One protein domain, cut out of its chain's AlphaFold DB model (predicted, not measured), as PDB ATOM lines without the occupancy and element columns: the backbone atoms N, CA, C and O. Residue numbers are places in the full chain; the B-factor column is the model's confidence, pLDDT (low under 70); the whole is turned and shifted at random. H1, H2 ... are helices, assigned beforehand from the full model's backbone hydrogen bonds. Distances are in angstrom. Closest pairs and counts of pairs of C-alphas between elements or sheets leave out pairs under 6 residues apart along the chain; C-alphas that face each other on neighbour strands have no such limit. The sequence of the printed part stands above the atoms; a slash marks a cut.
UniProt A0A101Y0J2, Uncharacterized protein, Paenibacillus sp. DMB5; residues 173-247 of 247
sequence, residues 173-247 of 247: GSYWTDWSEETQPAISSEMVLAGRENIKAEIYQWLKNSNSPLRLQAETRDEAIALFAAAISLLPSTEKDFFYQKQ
ATOM      1  N   GLY A 173     -18.007 -11.478 -33.720       79.94
ATOM      2  CA  GLY A 173     -18.299 -12.202 -34.958       79.94
ATOM      3  C   GLY A 173     -19.483 -13.155 -34.803       79.94
ATOM      4  O   GLY A 173     -20.455 -13.026 -35.540       79.94
ATOM      5  N   SER A 174     -19.436 -14.051 -33.815       79.88
ATOM      6  CA  SER A 174     -20.543 -14.960 -33.494       79.88
ATOM      7  C   SER A 174     -21.797 -14.188 -33.103       79.88
ATOM      8  O   SER A 174     -22.873 -14.509 -33.588       79.88
ATOM      9  N   TYR A 175     -21.659 -13.116 -32.310       86.56
ATOM     10  CA  TYR A 175     -22.787 -12.242 -31.985       86.56
ATOM     11  C   TYR A 175     -23.450 -11.682 -33.250       86.56
ATOM     12  O   TYR A 175     -24.672 -11.695 -33.368       86.56
ATOM     13  N   TRP A 176     -22.654 -11.184 -34.203       90.38
ATOM     14  CA  TRP A 176     -23.173 -10.669 -35.468       90.38
ATOM     15  C   TRP A 176     -23.863 -11.754 -36.294       90.38
ATOM     16  O   TRP A 176     -24.942 -11.505 -36.829       90.38
ATOM     17  N   THR A 177     -23.266 -12.944 -36.398       88.31
ATOM     18  CA  THR A 177     -23.882 -14.084 -37.086       88.31
ATOM     19  C   THR A 177     -25.242 -14.404 -36.475       88.31
ATOM     20  O   THR A 177     -26.236 -14.346 -37.193       88.31
ATOM     21  N   ASP A 178     -25.305 -14.614 -35.158       88.50
ATOM     22  CA  ASP A 178     -26.547 -14.950 -34.459       88.50
ATOM     23  C   ASP A 178     -27.615 -13.857 -34.642       88.50
ATOM     24  O   ASP A 178     -28.752 -14.153 -35.003       88.50
ATOM     25  N   TRP A 179     -27.244 -12.586 -34.453       92.50
ATOM     26  CA  TRP A 179     -28.167 -11.451 -34.562       92.50
ATOM     27  C   TRP A 179     -28.670 -11.230 -35.997       92.50
ATOM     28  O   TRP A 179     -29.851 -10.974 -36.221       92.50
ATOM     29  N   SER A 180     -27.782 -11.314 -36.995       93.06
ATOM     30  CA  SER A 180     -28.140 -11.053 -38.397       93.06
ATOM     31  C   SER A 180     -29.025 -12.146 -38.999       93.06
ATOM     32  O   SER A 180     -29.831 -11.853 -39.885       93.06
ATOM     33  N   GLU A 181     -28.906 -13.382 -38.512       94.75
ATOM     34  CA  GLU A 181     -29.666 -14.545 -38.980       94.75
ATOM     35  C   GLU A 181     -31.046 -14.700 -38.316       94.75
ATOM     36  O   GLU A 181     -31.800 -15.606 -38.676       94.75
ATOM     37  N   GLU A 182     -31.448 -13.791 -37.418       92.62
ATOM     38  CA  GLU A 182     -32.815 -13.764 -36.872       92.62
ATOM     39  C   GLU A 182     -33.888 -13.482 -37.942       92.62
ATOM     40  O   GLU A 182     -35.068 -13.793 -37.751       92.62
ATOM     41  N   THR A 183     -33.499 -12.916 -39.091       89.62
ATOM     42  CA  THR A 183     -34.388 -12.693 -40.237       89.62
ATOM     43  C   THR A 183     -34.000 -13.541 -41.440       89.62
ATOM     44  O   THR A 183     -32.853 -13.950 -41.609       89.62
ATOM     45  N   GLN A 184     -34.958 -13.747 -42.348       89.56
ATOM     46  CA  GLN A 184     -34.703 -14.397 -43.629       89.56
ATOM     47  C   GLN A 184     -35.184 -13.506 -44.792       89.56
ATOM     48  O   GLN A 184     -36.390 -13.282 -44.914       89.56
ATOM     49  N   PRO A 185     -34.280 -12.999 -45.659       90.94
ATOM     50  CA  PRO A 185     -32.821 -13.182 -45.635       90.94
ATOM     51  C   PRO A 185     -32.154 -12.527 -44.412       90.94
ATOM     52  O   PRO A 185     -32.753 -11.658 -43.778       90.94
ATOM     53  N   ALA A 186     -30.924 -12.951 -44.103       94.44
ATOM     54  CA  ALA A 186     -30.135 -12.377 -43.016       94.44
ATOM     55  C   ALA A 186     -29.882 -10.877 -43.248       94.44
ATOM     56  O   ALA A 186     -29.695 -10.437 -44.389       94.44
ATOM     57  N   ILE A 187     -29.872 -10.095 -42.170       94.00
ATOM     58  CA  ILE A 187     -29.646  -8.648 -42.228       94.00
ATOM     59  C   ILE A 187     -28.182  -8.372 -42.597       94.00
ATOM     60  O   ILE A 187     -27.259  -8.840 -41.934       94.00
ATOM     61  N   SER A 188     -27.943  -7.577 -43.643       94.06
ATOM     62  CA  SER A 188     -26.577  -7.209 -44.039       94.06
ATOM     63  C   SER A 188     -26.026  -6.044 -43.207       94.06
ATOM     64  O   SER A 188     -26.775  -5.201 -42.703       94.06
ATOM     65  N   SER A 189     -24.696  -5.945 -43.092       92.75
ATOM     66  CA  SER A 189     -24.046  -4.832 -42.383       92.75
ATOM     67  C   SER A 189     -24.355  -3.476 -43.028       92.75
ATOM     68  O   SER A 189     -24.513  -2.478 -42.328       92.75
ATOM     69  N   GLU A 190     -24.496  -3.431 -44.354       92.38
ATOM     70  CA  GLU A 190     -24.896  -2.233 -45.097       92.38
ATOM     71  C   GLU A 190     -26.320  -1.801 -44.745       92.38
ATOM     72  O   GLU A 190     -26.572  -0.607 -44.609       92.38
ATOM     73  N   MET A 191     -27.242  -2.752 -44.564       92.38
ATOM     74  CA  MET A 191     -28.619  -2.454 -44.176       92.38
ATOM     75  C   MET A 191     -28.691  -1.861 -42.765       92.38
ATOM     76  O   MET A 191     -29.387  -0.870 -42.563       92.38
ATOM     77  N   VAL A 192     -27.936  -2.416 -41.810       92.44
ATOM     78  CA  VAL A 192     -27.864  -1.899 -40.429       92.44
ATOM     79  C   VAL A 192     -27.312  -0.470 -40.383       92.44
ATOM     80  O   VAL A 192     -27.764   0.352 -39.585       92.44
ATOM     81  N   LEU A 193     -26.339  -0.157 -41.241       92.12
ATOM     82  CA  LEU A 193     -25.680   1.151 -41.271       92.12
ATOM     83  C   LEU A 193     -26.340   2.161 -42.213       92.12
ATOM     84  O   LEU A 193     -25.954   3.332 -42.205       92.12
ATOM     85  N   ALA A 194     -27.334   1.751 -43.002       91.44
ATOM     86  CA  ALA A 194     -28.003   2.623 -43.956       91.44
ATOM     87  C   ALA A 194     -28.571   3.871 -43.255       91.44
ATOM     88  O   ALA A 194     -29.377   3.788 -42.329       91.44
ATOM     89  N   GLY A 195     -28.131   5.054 -43.695       90.06
ATOM     90  CA  GLY A 195     -28.535   6.333 -43.100       90.06
ATOM     91  C   GLY A 195     -27.863   6.671 -41.761       90.06
ATOM     92  O   GLY A 195     -28.199   7.693 -41.168       90.06
ATOM     93  N   ARG A 196     -26.899   5.863 -41.295       90.12
ATOM     94  CA  ARG A 196     -26.172   6.025 -40.019       90.12
ATOM     95  C   ARG A 196     -24.675   6.281 -40.221       90.12
ATOM     96  O   ARG A 196     -23.836   5.875 -39.418       90.12
ATOM     97  N   GLU A 197     -24.322   6.982 -41.296       88.69
ATOM     98  CA  GLU A 197     -22.917   7.173 -41.687       88.69
ATOM     99  C   GLU A 197     -22.103   8.016 -40.706       88.69
ATOM    100  O   GLU A 197     -20.890   7.851 -40.593       88.69
ATOM    101  N   ASN A 198     -22.771   8.880 -39.945       88.81
ATOM    102  CA  ASN A 198     -22.167   9.596 -38.827       88.81
ATOM    103  C   ASN A 198     -21.681   8.635 -37.730       88.81
ATOM    104  O   ASN A 198     -20.554   8.777 -37.266       88.81
ATOM    105  N   ILE A 199     -22.492   7.635 -37.365       88.69
ATOM    106  CA  ILE A 199     -22.145   6.630 -36.350       88.69
ATOM    107  C   ILE A 199     -20.987   5.764 -36.851       88.69
ATOM    108  O   ILE A 199     -20.024   5.533 -36.125       88.69
ATOM    109  N   LYS A 200     -21.032   5.337 -38.120       89.38
ATOM    110  CA  LYS A 200     -19.928   4.601 -38.752       89.38
ATOM    111  C   LYS A 200     -18.616   5.391 -38.694       89.38
ATOM    112  O   LYS A 200     -17.585   4.848 -38.303       89.38
ATOM    113  N   ALA A 201     -18.654   6.673 -39.059       88.25
ATOM    114  CA  ALA A 201     -17.484   7.543 -39.009       88.25
ATOM    115  C   ALA A 201     -16.962   7.730 -37.576       88.25
ATOM    116  O   ALA A 201     -15.750   7.711 -37.370       88.25
ATOM    117  N   GLU A 202     -17.852   7.866 -36.591       89.44
ATOM    118  CA  GLU A 202     -17.488   7.974 -35.176       89.44
ATOM    119  C   GLU A 202     -16.795   6.705 -34.671       89.44
ATOM    120  O   GLU A 202     -15.715   6.796 -34.088       89.44
ATOM    121  N   ILE A 203     -17.345   5.525 -34.980       90.56
ATOM    122  CA  ILE A 203     -16.721   4.233 -34.662       90.56
ATOM    123  C   ILE A 203     -15.328   4.155 -35.291       90.56
ATOM    124  O   ILE A 203     -14.367   3.802 -34.615       90.56
ATOM    125  N   TYR A 204     -15.180   4.531 -36.562       87.62
ATOM    126  CA  TYR A 204     -13.891   4.461 -37.259       87.62
ATOM    127  C   TYR A 204     -12.854   5.417 -36.665       87.62
ATOM    128  O   TYR A 204     -11.682   5.061 -36.535       87.62
ATOM    129  N   GLN A 205     -13.269   6.629 -36.295       86.88
ATOM    130  CA  GLN A 205     -12.392   7.587 -35.624       86.88
ATOM    131  C   GLN A 205     -11.993   7.100 -34.236       86.88
ATOM    132  O   GLN A 205     -10.829   7.219 -33.858       86.88
ATOM    133  N   TRP A 206     -12.937   6.516 -33.504       88.94
ATOM    134  CA  TRP A 206     -12.689   5.955 -32.188       88.94
ATOM    135  C   TRP A 206     -11.711   4.779 -32.238       88.94
ATOM    136  O   TRP A 206     -10.761   4.755 -31.462       88.94
ATOM    137  N   LEU A 207     -11.884   3.864 -33.197       84.19
ATOM    138  CA  LEU A 207     -10.957   2.755 -33.427       84.19
ATOM    139  C   LEU A 207      -9.534   3.267 -33.691       84.19
ATOM    140  O   LEU A 207      -8.569   2.713 -33.178       84.19
ATOM    141  N   LYS A 208      -9.389   4.365 -34.444       81.25
ATOM    142  CA  LYS A 208      -8.079   4.968 -34.733       81.25
ATOM    143  C   LYS A 208      -7.474   5.731 -33.549       81.25
ATOM    144  O   LYS A 208      -6.255   5.772 -33.435       81.25
ATOM    145  N   ASN A 209      -8.300   6.336 -32.693       75.88
ATOM    146  CA  ASN A 209      -7.882   7.284 -31.656       75.88
ATOM    147  C   ASN A 209      -8.565   6.981 -30.307       75.88
ATOM    148  O   ASN A 209      -9.306   7.808 -29.765       75.88
ATOM    149  N   SER A 210      -8.332   5.789 -29.757       65.31
ATOM    150  CA  SER A 210      -9.070   5.225 -28.615       65.31
ATOM    151  C   SER A 210      -8.665   5.794 -27.240       65.31
ATOM    152  O   SER A 210      -8.372   5.044 -26.313       65.31
ATOM    153  N   ASN A 211      -8.667   7.121 -27.073       67.31
ATOM    154  CA  ASN A 211      -8.307   7.778 -25.802       67.31
ATOM    155  C   ASN A 211      -9.507   8.052 -24.875       67.31
ATOM    156  O   ASN A 211      -9.344   8.611 -23.791       67.31
ATOM    157  N   SER A 212     -10.729   7.710 -25.290       74.94
ATOM    158  CA  SER A 212     -11.953   7.945 -24.512       74.94
ATOM    159  C   SER A 212     -13.012   6.883 -24.824       74.94
ATOM    160  O   SER A 212     -12.938   6.279 -25.890       74.94
ATOM    161  N   PRO A 213     -13.977   6.604 -23.930       80.88
ATOM    162  CA  PRO A 213     -15.017   5.611 -24.196       80.88
ATOM    163  C   PRO A 213     -15.956   6.058 -25.327       80.88
ATOM    164  O   PRO A 213     -16.463   7.180 -25.299       80.88
ATOM    165  N   LEU A 214     -16.240   5.158 -26.275       87.06
ATOM    166  CA  LEU A 214     -17.269   5.355 -27.297       87.06
ATOM    167  C   LEU A 214     -18.661   5.176 -26.686       87.06
ATOM    168  O   LEU A 214     -18.901   4.230 -25.933       87.06
ATOM    169  N   ARG A 215     -19.597   6.064 -27.026       87.56
ATOM    170  CA  ARG A 215     -21.000   5.951 -26.616       87.56
ATOM    171  C   ARG A 215     -21.864   5.793 -27.854       87.56
ATOM    172  O   ARG A 215     -21.963   6.716 -28.648       87.56
ATOM    173  N   LEU A 216     -22.513   4.642 -27.982       88.19
ATOM    174  CA  LEU A 216     -23.459   4.374 -29.060       88.19
ATOM    175  C   LEU A 216     -24.883   4.415 -28.520       88.19
ATOM    176  O   LEU A 216     -25.178   3.821 -27.481       88.19
ATOM    177  N   GLN A 217     -25.759   5.116 -29.233       87.56
ATOM    178  CA  GLN A 217     -27.189   5.139 -28.962       87.56
ATOM    179  C   GLN A 217     -27.921   4.407 -30.088       87.56
ATOM    180  O   GLN A 217     -27.729   4.720 -31.260       87.56
ATOM    181  N   ALA A 218     -28.761   3.448 -29.711       89.38
ATOM    182  CA  ALA A 218     -29.623   2.672 -30.597       89.38
ATOM    183  C   ALA A 218     -30.954   2.386 -29.877       89.38
ATOM    184  O   ALA A 218     -31.098   2.738 -28.701       89.38
ATOM    185  N   GLU A 219     -31.925   1.776 -30.557       89.56
ATOM    186  CA  GLU A 219     -33.228   1.448 -29.962       89.56
ATOM    187  C   GLU A 219     -33.093   0.400 -28.855       89.56
ATOM    188  O   GLU A 219     -33.806   0.448 -27.851       89.56
ATOM    189  N   THR A 220     -32.139  -0.520 -29.007       92.06
ATOM    190  CA  THR A 220     -31.834  -1.548 -28.010       92.06
ATOM    191  C   THR A 220     -30.333  -1.697 -27.792       92.06
ATOM    192  O   THR A 220     -29.508  -1.278 -28.609       92.06
ATOM    193  N   ARG A 221     -29.962  -2.332 -26.673       86.62
ATOM    194  CA  ARG A 221     -28.573  -2.745 -26.436       86.62
ATOM    195  C   ARG A 221     -28.085  -3.674 -27.547       86.62
ATOM    196  O   ARG A 221     -26.952  -3.527 -27.993       86.62
ATOM    197  N   ASP A 222     -28.941  -4.586 -27.990       88.69
ATOM    198  CA  ASP A 222     -28.562  -5.612 -28.955       88.69
ATOM    199  C   ASP A 222     -28.299  -5.009 -30.338       88.69
ATOM    200  O   ASP A 222     -27.302  -5.331 -30.988       88.69
ATOM    201  N   GLU A 223     -29.123  -4.037 -30.736       91.00
ATOM    202  CA  GLU A 223     -28.911  -3.241 -31.944       91.00
ATOM    203  C   GLU A 223     -27.641  -2.380 -31.844       91.00
ATOM    204  O   GLU A 223     -26.910  -2.247 -32.823       91.00
ATOM    205  N   ALA A 224     -27.326  -1.818 -30.671       91.06
ATOM    206  CA  ALA A 224     -26.094  -1.045 -30.487       91.06
ATOM    207  C   ALA A 224     -24.838  -1.902 -30.716       91.06
ATOM    208  O   ALA A 224     -23.885  -1.446 -31.350       91.06
ATOM    209  N   ILE A 225     -24.849  -3.152 -30.238       90.44
ATOM    210  CA  ILE A 225     -23.767  -4.114 -30.483       90.44
ATOM    211  C   ILE A 225     -23.726  -4.488 -31.974       90.44
ATOM    212  O   ILE A 225     -22.650  -4.487 -32.572       90.44
ATOM    213  N   ALA A 226     -24.883  -4.727 -32.600       91.38
ATOM    214  CA  ALA A 226     -24.975  -5.053 -34.025       91.38
ATOM    215  C   ALA A 226     -24.474  -3.911 -34.931       91.38
ATOM    216  O   ALA A 226     -23.741  -4.165 -35.884       91.38
ATOM    217  N   LEU A 227     -24.786  -2.649 -34.612       91.88
ATOM    218  CA  LEU A 227     -24.260  -1.465 -35.308       91.88
ATOM    219  C   LEU A 227     -22.736  -1.416 -35.269       91.88
ATOM    220  O   LEU A 227     -22.085  -1.134 -36.276       91.88
ATOM    221  N   PHE A 228     -22.172  -1.692 -34.097       92.25
ATOM    222  CA  PHE A 228     -20.735  -1.701 -33.905       92.25
ATOM    223  C   PHE A 228     -20.058  -2.837 -34.687       92.25
ATOM    224  O   PHE A 228     -19.088  -2.597 -35.412       92.25
ATOM    225  N   ALA A 229     -20.619  -4.049 -34.623       90.94
ATOM    226  CA  ALA A 229     -20.152  -5.205 -35.387       90.94
ATOM    227  C   ALA A 229     -20.241  -4.988 -36.908       90.94
ATOM    228  O   ALA A 229     -19.301  -5.306 -37.643       90.94
ATOM    229  N   ALA A 230     -21.341  -4.395 -37.381       91.31
ATOM    230  CA  ALA A 230     -21.545  -4.041 -38.780       91.31
ATOM    231  C   ALA A 230     -20.492  -3.036 -39.264       91.31
ATOM    232  O   ALA A 230     -19.926  -3.206 -40.344       91.31
ATOM    233  N   ALA A 231     -20.188  -2.013 -38.456       90.38
ATOM    234  CA  ALA A 231     -19.176  -1.018 -38.799       90.38
ATOM    235  C   ALA A 231     -17.798  -1.667 -38.956       90.38
ATOM    236  O   ALA A 231     -17.147  -1.475 -39.982       90.38
ATOM    237  N   ILE A 232     -17.376  -2.496 -37.999       87.62
ATOM    238  CA  ILE A 232     -16.085  -3.196 -38.077       87.62
ATOM    239  C   ILE A 232     -16.041  -4.155 -39.273       87.62
ATOM    240  O   ILE A 232     -15.016  -4.270 -39.945       87.62
ATOM    241  N   SER A 233     -17.150  -4.829 -39.583       84.88
ATOM    242  CA  SER A 233     -17.213  -5.794 -40.685       84.88
ATOM    243  C   SER A 233     -16.989  -5.177 -42.065       84.88
ATOM    244  O   SER A 233     -16.516  -5.887 -42.954       84.88
ATOM    245  N   LEU A 234     -17.259  -3.875 -42.215       83.56
ATOM    246  CA  LEU A 234     -17.036  -3.092 -43.433       83.56
ATOM    247  C   LEU A 234     -15.669  -2.381 -43.478       83.56
ATOM    248  O   LEU A 234     -15.439  -1.557 -44.371       83.56
ATOM    249  N   LEU A 235     -14.761  -2.650 -42.534       78.56
ATOM    250  CA  LEU A 235     -13.379  -2.176 -42.618       78.56
ATOM    251  C   LEU A 235     -12.586  -2.954 -43.683       78.56
ATOM    252  O   LEU A 235     -12.874  -4.128 -43.937       78.56
ATOM    253  N   PRO A 236     -11.551  -2.339 -44.290       71.81
ATOM    254  CA  PRO A 236     -10.602  -3.062 -45.131       71.81
ATOM    255  C   PRO A 236     -10.008  -4.261 -44.378       71.81
ATOM    256  O   PRO A 236      -9.704  -4.161 -43.188       71.81
ATOM    257  N   SER A 237      -9.801  -5.388 -45.063       56.88
ATOM    258  CA  SER A 237      -9.355  -6.654 -44.453       56.88
ATOM    259  C   SER A 237      -8.075  -6.533 -43.613       56.88
ATOM    260  O   SER A 237      -7.950  -7.206 -42.598       56.88
ATOM    261  N   THR A 238      -7.161  -5.627 -43.970       50.78
ATOM    262  CA  THR A 238      -5.927  -5.352 -43.212       50.78
ATOM    263  C   THR A 238      -6.156  -4.656 -41.866       50.78
ATOM    264  O   THR A 238      -5.347  -4.822 -40.960       50.78
ATOM    265  N   GLU A 239      -7.230  -3.878 -41.720       55.22
ATOM    266  CA  GLU A 239      -7.596  -3.199 -40.464       55.22
ATOM    267  C   GLU A 239      -8.509  -4.078 -39.594       55.22
ATOM    268  O   GLU A 239      -8.466  -4.003 -38.366       55.22
ATOM    269  N   LYS A 240      -9.294  -4.958 -40.229       55.00
ATOM    270  CA  LYS A 240     -10.234  -5.874 -39.575       55.00
ATOM    271  C   LYS A 240      -9.534  -6.772 -38.543       55.00
ATOM    272  O   LYS A 240      -9.906  -6.753 -37.371       55.00
ATOM    273  N   ASP A 241      -8.473  -7.472 -38.944       51.53
ATOM    274  CA  ASP A 241      -7.733  -8.391 -38.061       51.53
ATOM    275  C   ASP A 241      -7.042  -7.672 -36.890       51.53
ATOM    276  O   ASP A 241      -6.894  -8.247 -35.815       51.53
ATOM    277  N   PHE A 242      -6.642  -6.409 -37.071       54.59
ATOM    278  CA  PHE A 242      -6.007  -5.607 -36.021       54.59
ATOM    279  C   PHE A 242      -7.002  -5.212 -34.920       54.59
ATOM    280  O   PHE A 242      -6.694  -5.330 -33.735       54.59
ATOM    281  N   PHE A 243      -8.214  -4.779 -35.288       54.75
ATOM    282  CA  PHE A 243      -9.207  -4.319 -34.311       54.75
ATOM    283  C   PHE A 243      -9.972  -5.447 -33.621       54.75
ATOM    284  O   PHE A 243     -10.284  -5.300 -32.441       54.75
ATOM    285  N   TYR A 244     -10.204  -6.579 -34.294       54.44
ATOM    286  CA  TYR A 244     -10.743  -7.777 -33.635       54.44
ATOM    287  C   TYR A 244      -9.789  -8.359 -32.581       54.44
ATOM    288  O   TYR A 244     -10.232  -9.091 -31.707       54.44
ATOM    289  N   GLN A 245      -8.490  -8.045 -32.650       45.53
ATOM    290  CA  GLN A 245      -7.492  -8.505 -31.678       45.53
ATOM    291  C   GLN A 245      -7.292  -7.545 -30.492       45.53
ATOM    292  O   GLN A 245      -6.720  -7.962 -29.487       45.53
ATOM    293  N   LYS A 246      -7.738  -6.281 -30.589       48.09
ATOM    294  CA  LYS A 246      -7.586  -5.253 -29.535       48.09
ATOM    295  C   LYS A 246      -8.802  -5.098 -28.608       48.09
ATOM    296  O   LYS A 246      -8.686  -4.382 -27.615       48.09
ATOM    297  N   GLN A 247      -9.945  -5.706 -28.929       47.06
ATOM    298  CA  GLN A 247     -11.183  -5.649 -28.137       47.06
ATOM    299  C   GLN A 247     -11.519  -7.031 -27.600       47.06
ATOM    300  O   GLN A 247     -11.607  -7.182 -26.364       47.06
TER     301      GLN A 247
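Overview. This is residues 173 to 247 of the 247 residues of an uncharacterized protein of Paenibacillus sp. DMB5 (UniProt A0A101Y0J2). Four helices gather round H4, which runs through the middle: H1 and H3 cross it on opposite sides, the short H2 packs on it, and past its last residues the backbone turns back into H5. Residues 209 to 220, with no named element, lead from the end of H3 back to the start of H4. The printed part has 75 residues with five named helices, H1 to H5 in order, and is all helix. It is compact, with a radius of gyration of the C-alphas of 12.2 A and spans of 38 by 26 by 19 A.

Arrangement. H1, residues 173 to 180, touches residues 226 to 230 of H4, the hub, residues 221 to 233, at a steep tilt of 62 degrees, opposite ways; their closest C-alphas, Trp 176 and Ala 226, are 6.1 A apart. H2, residues 189 to 193, touches H4, closest at the C-alphas of Ser 189 and Ala 230, 4.5 A. H3, residues 197 to 208, touches H4 through its residues 200 to 204, closest at the C-alphas of Lys 200 and Ala 231, 5.7 A, at a steep tilt of 69.9 degrees, only just short of about perpendicular. H5, residues 237 to 246, only just touches H4, with 3 pairs of C-alphas within 8 A, and forms a helical hairpin with it. H1 and H3 are apart. Every O i to N i+4 pair is within hydrogen-bond range in H1, H2, H3 and H4, but 3 of 6 in H5.

Along the chain. H1 begins at C-alpha 173 (-18.299, -12.202, -34.958). H3 is 16.5 A long, H4 18.5 A and H5 15.1 A, ending at C-alpha 246 (-7.586, -5.253, -29.535).

Size, cuts and confidence. The farthest C-alphas, Gln 184 and Asn 211, are 38.8 A apart. The printed part has no cut; the link from H3 to H4 is long. Residues 210 to 211 and 237 to 247 have pLDDT under 70.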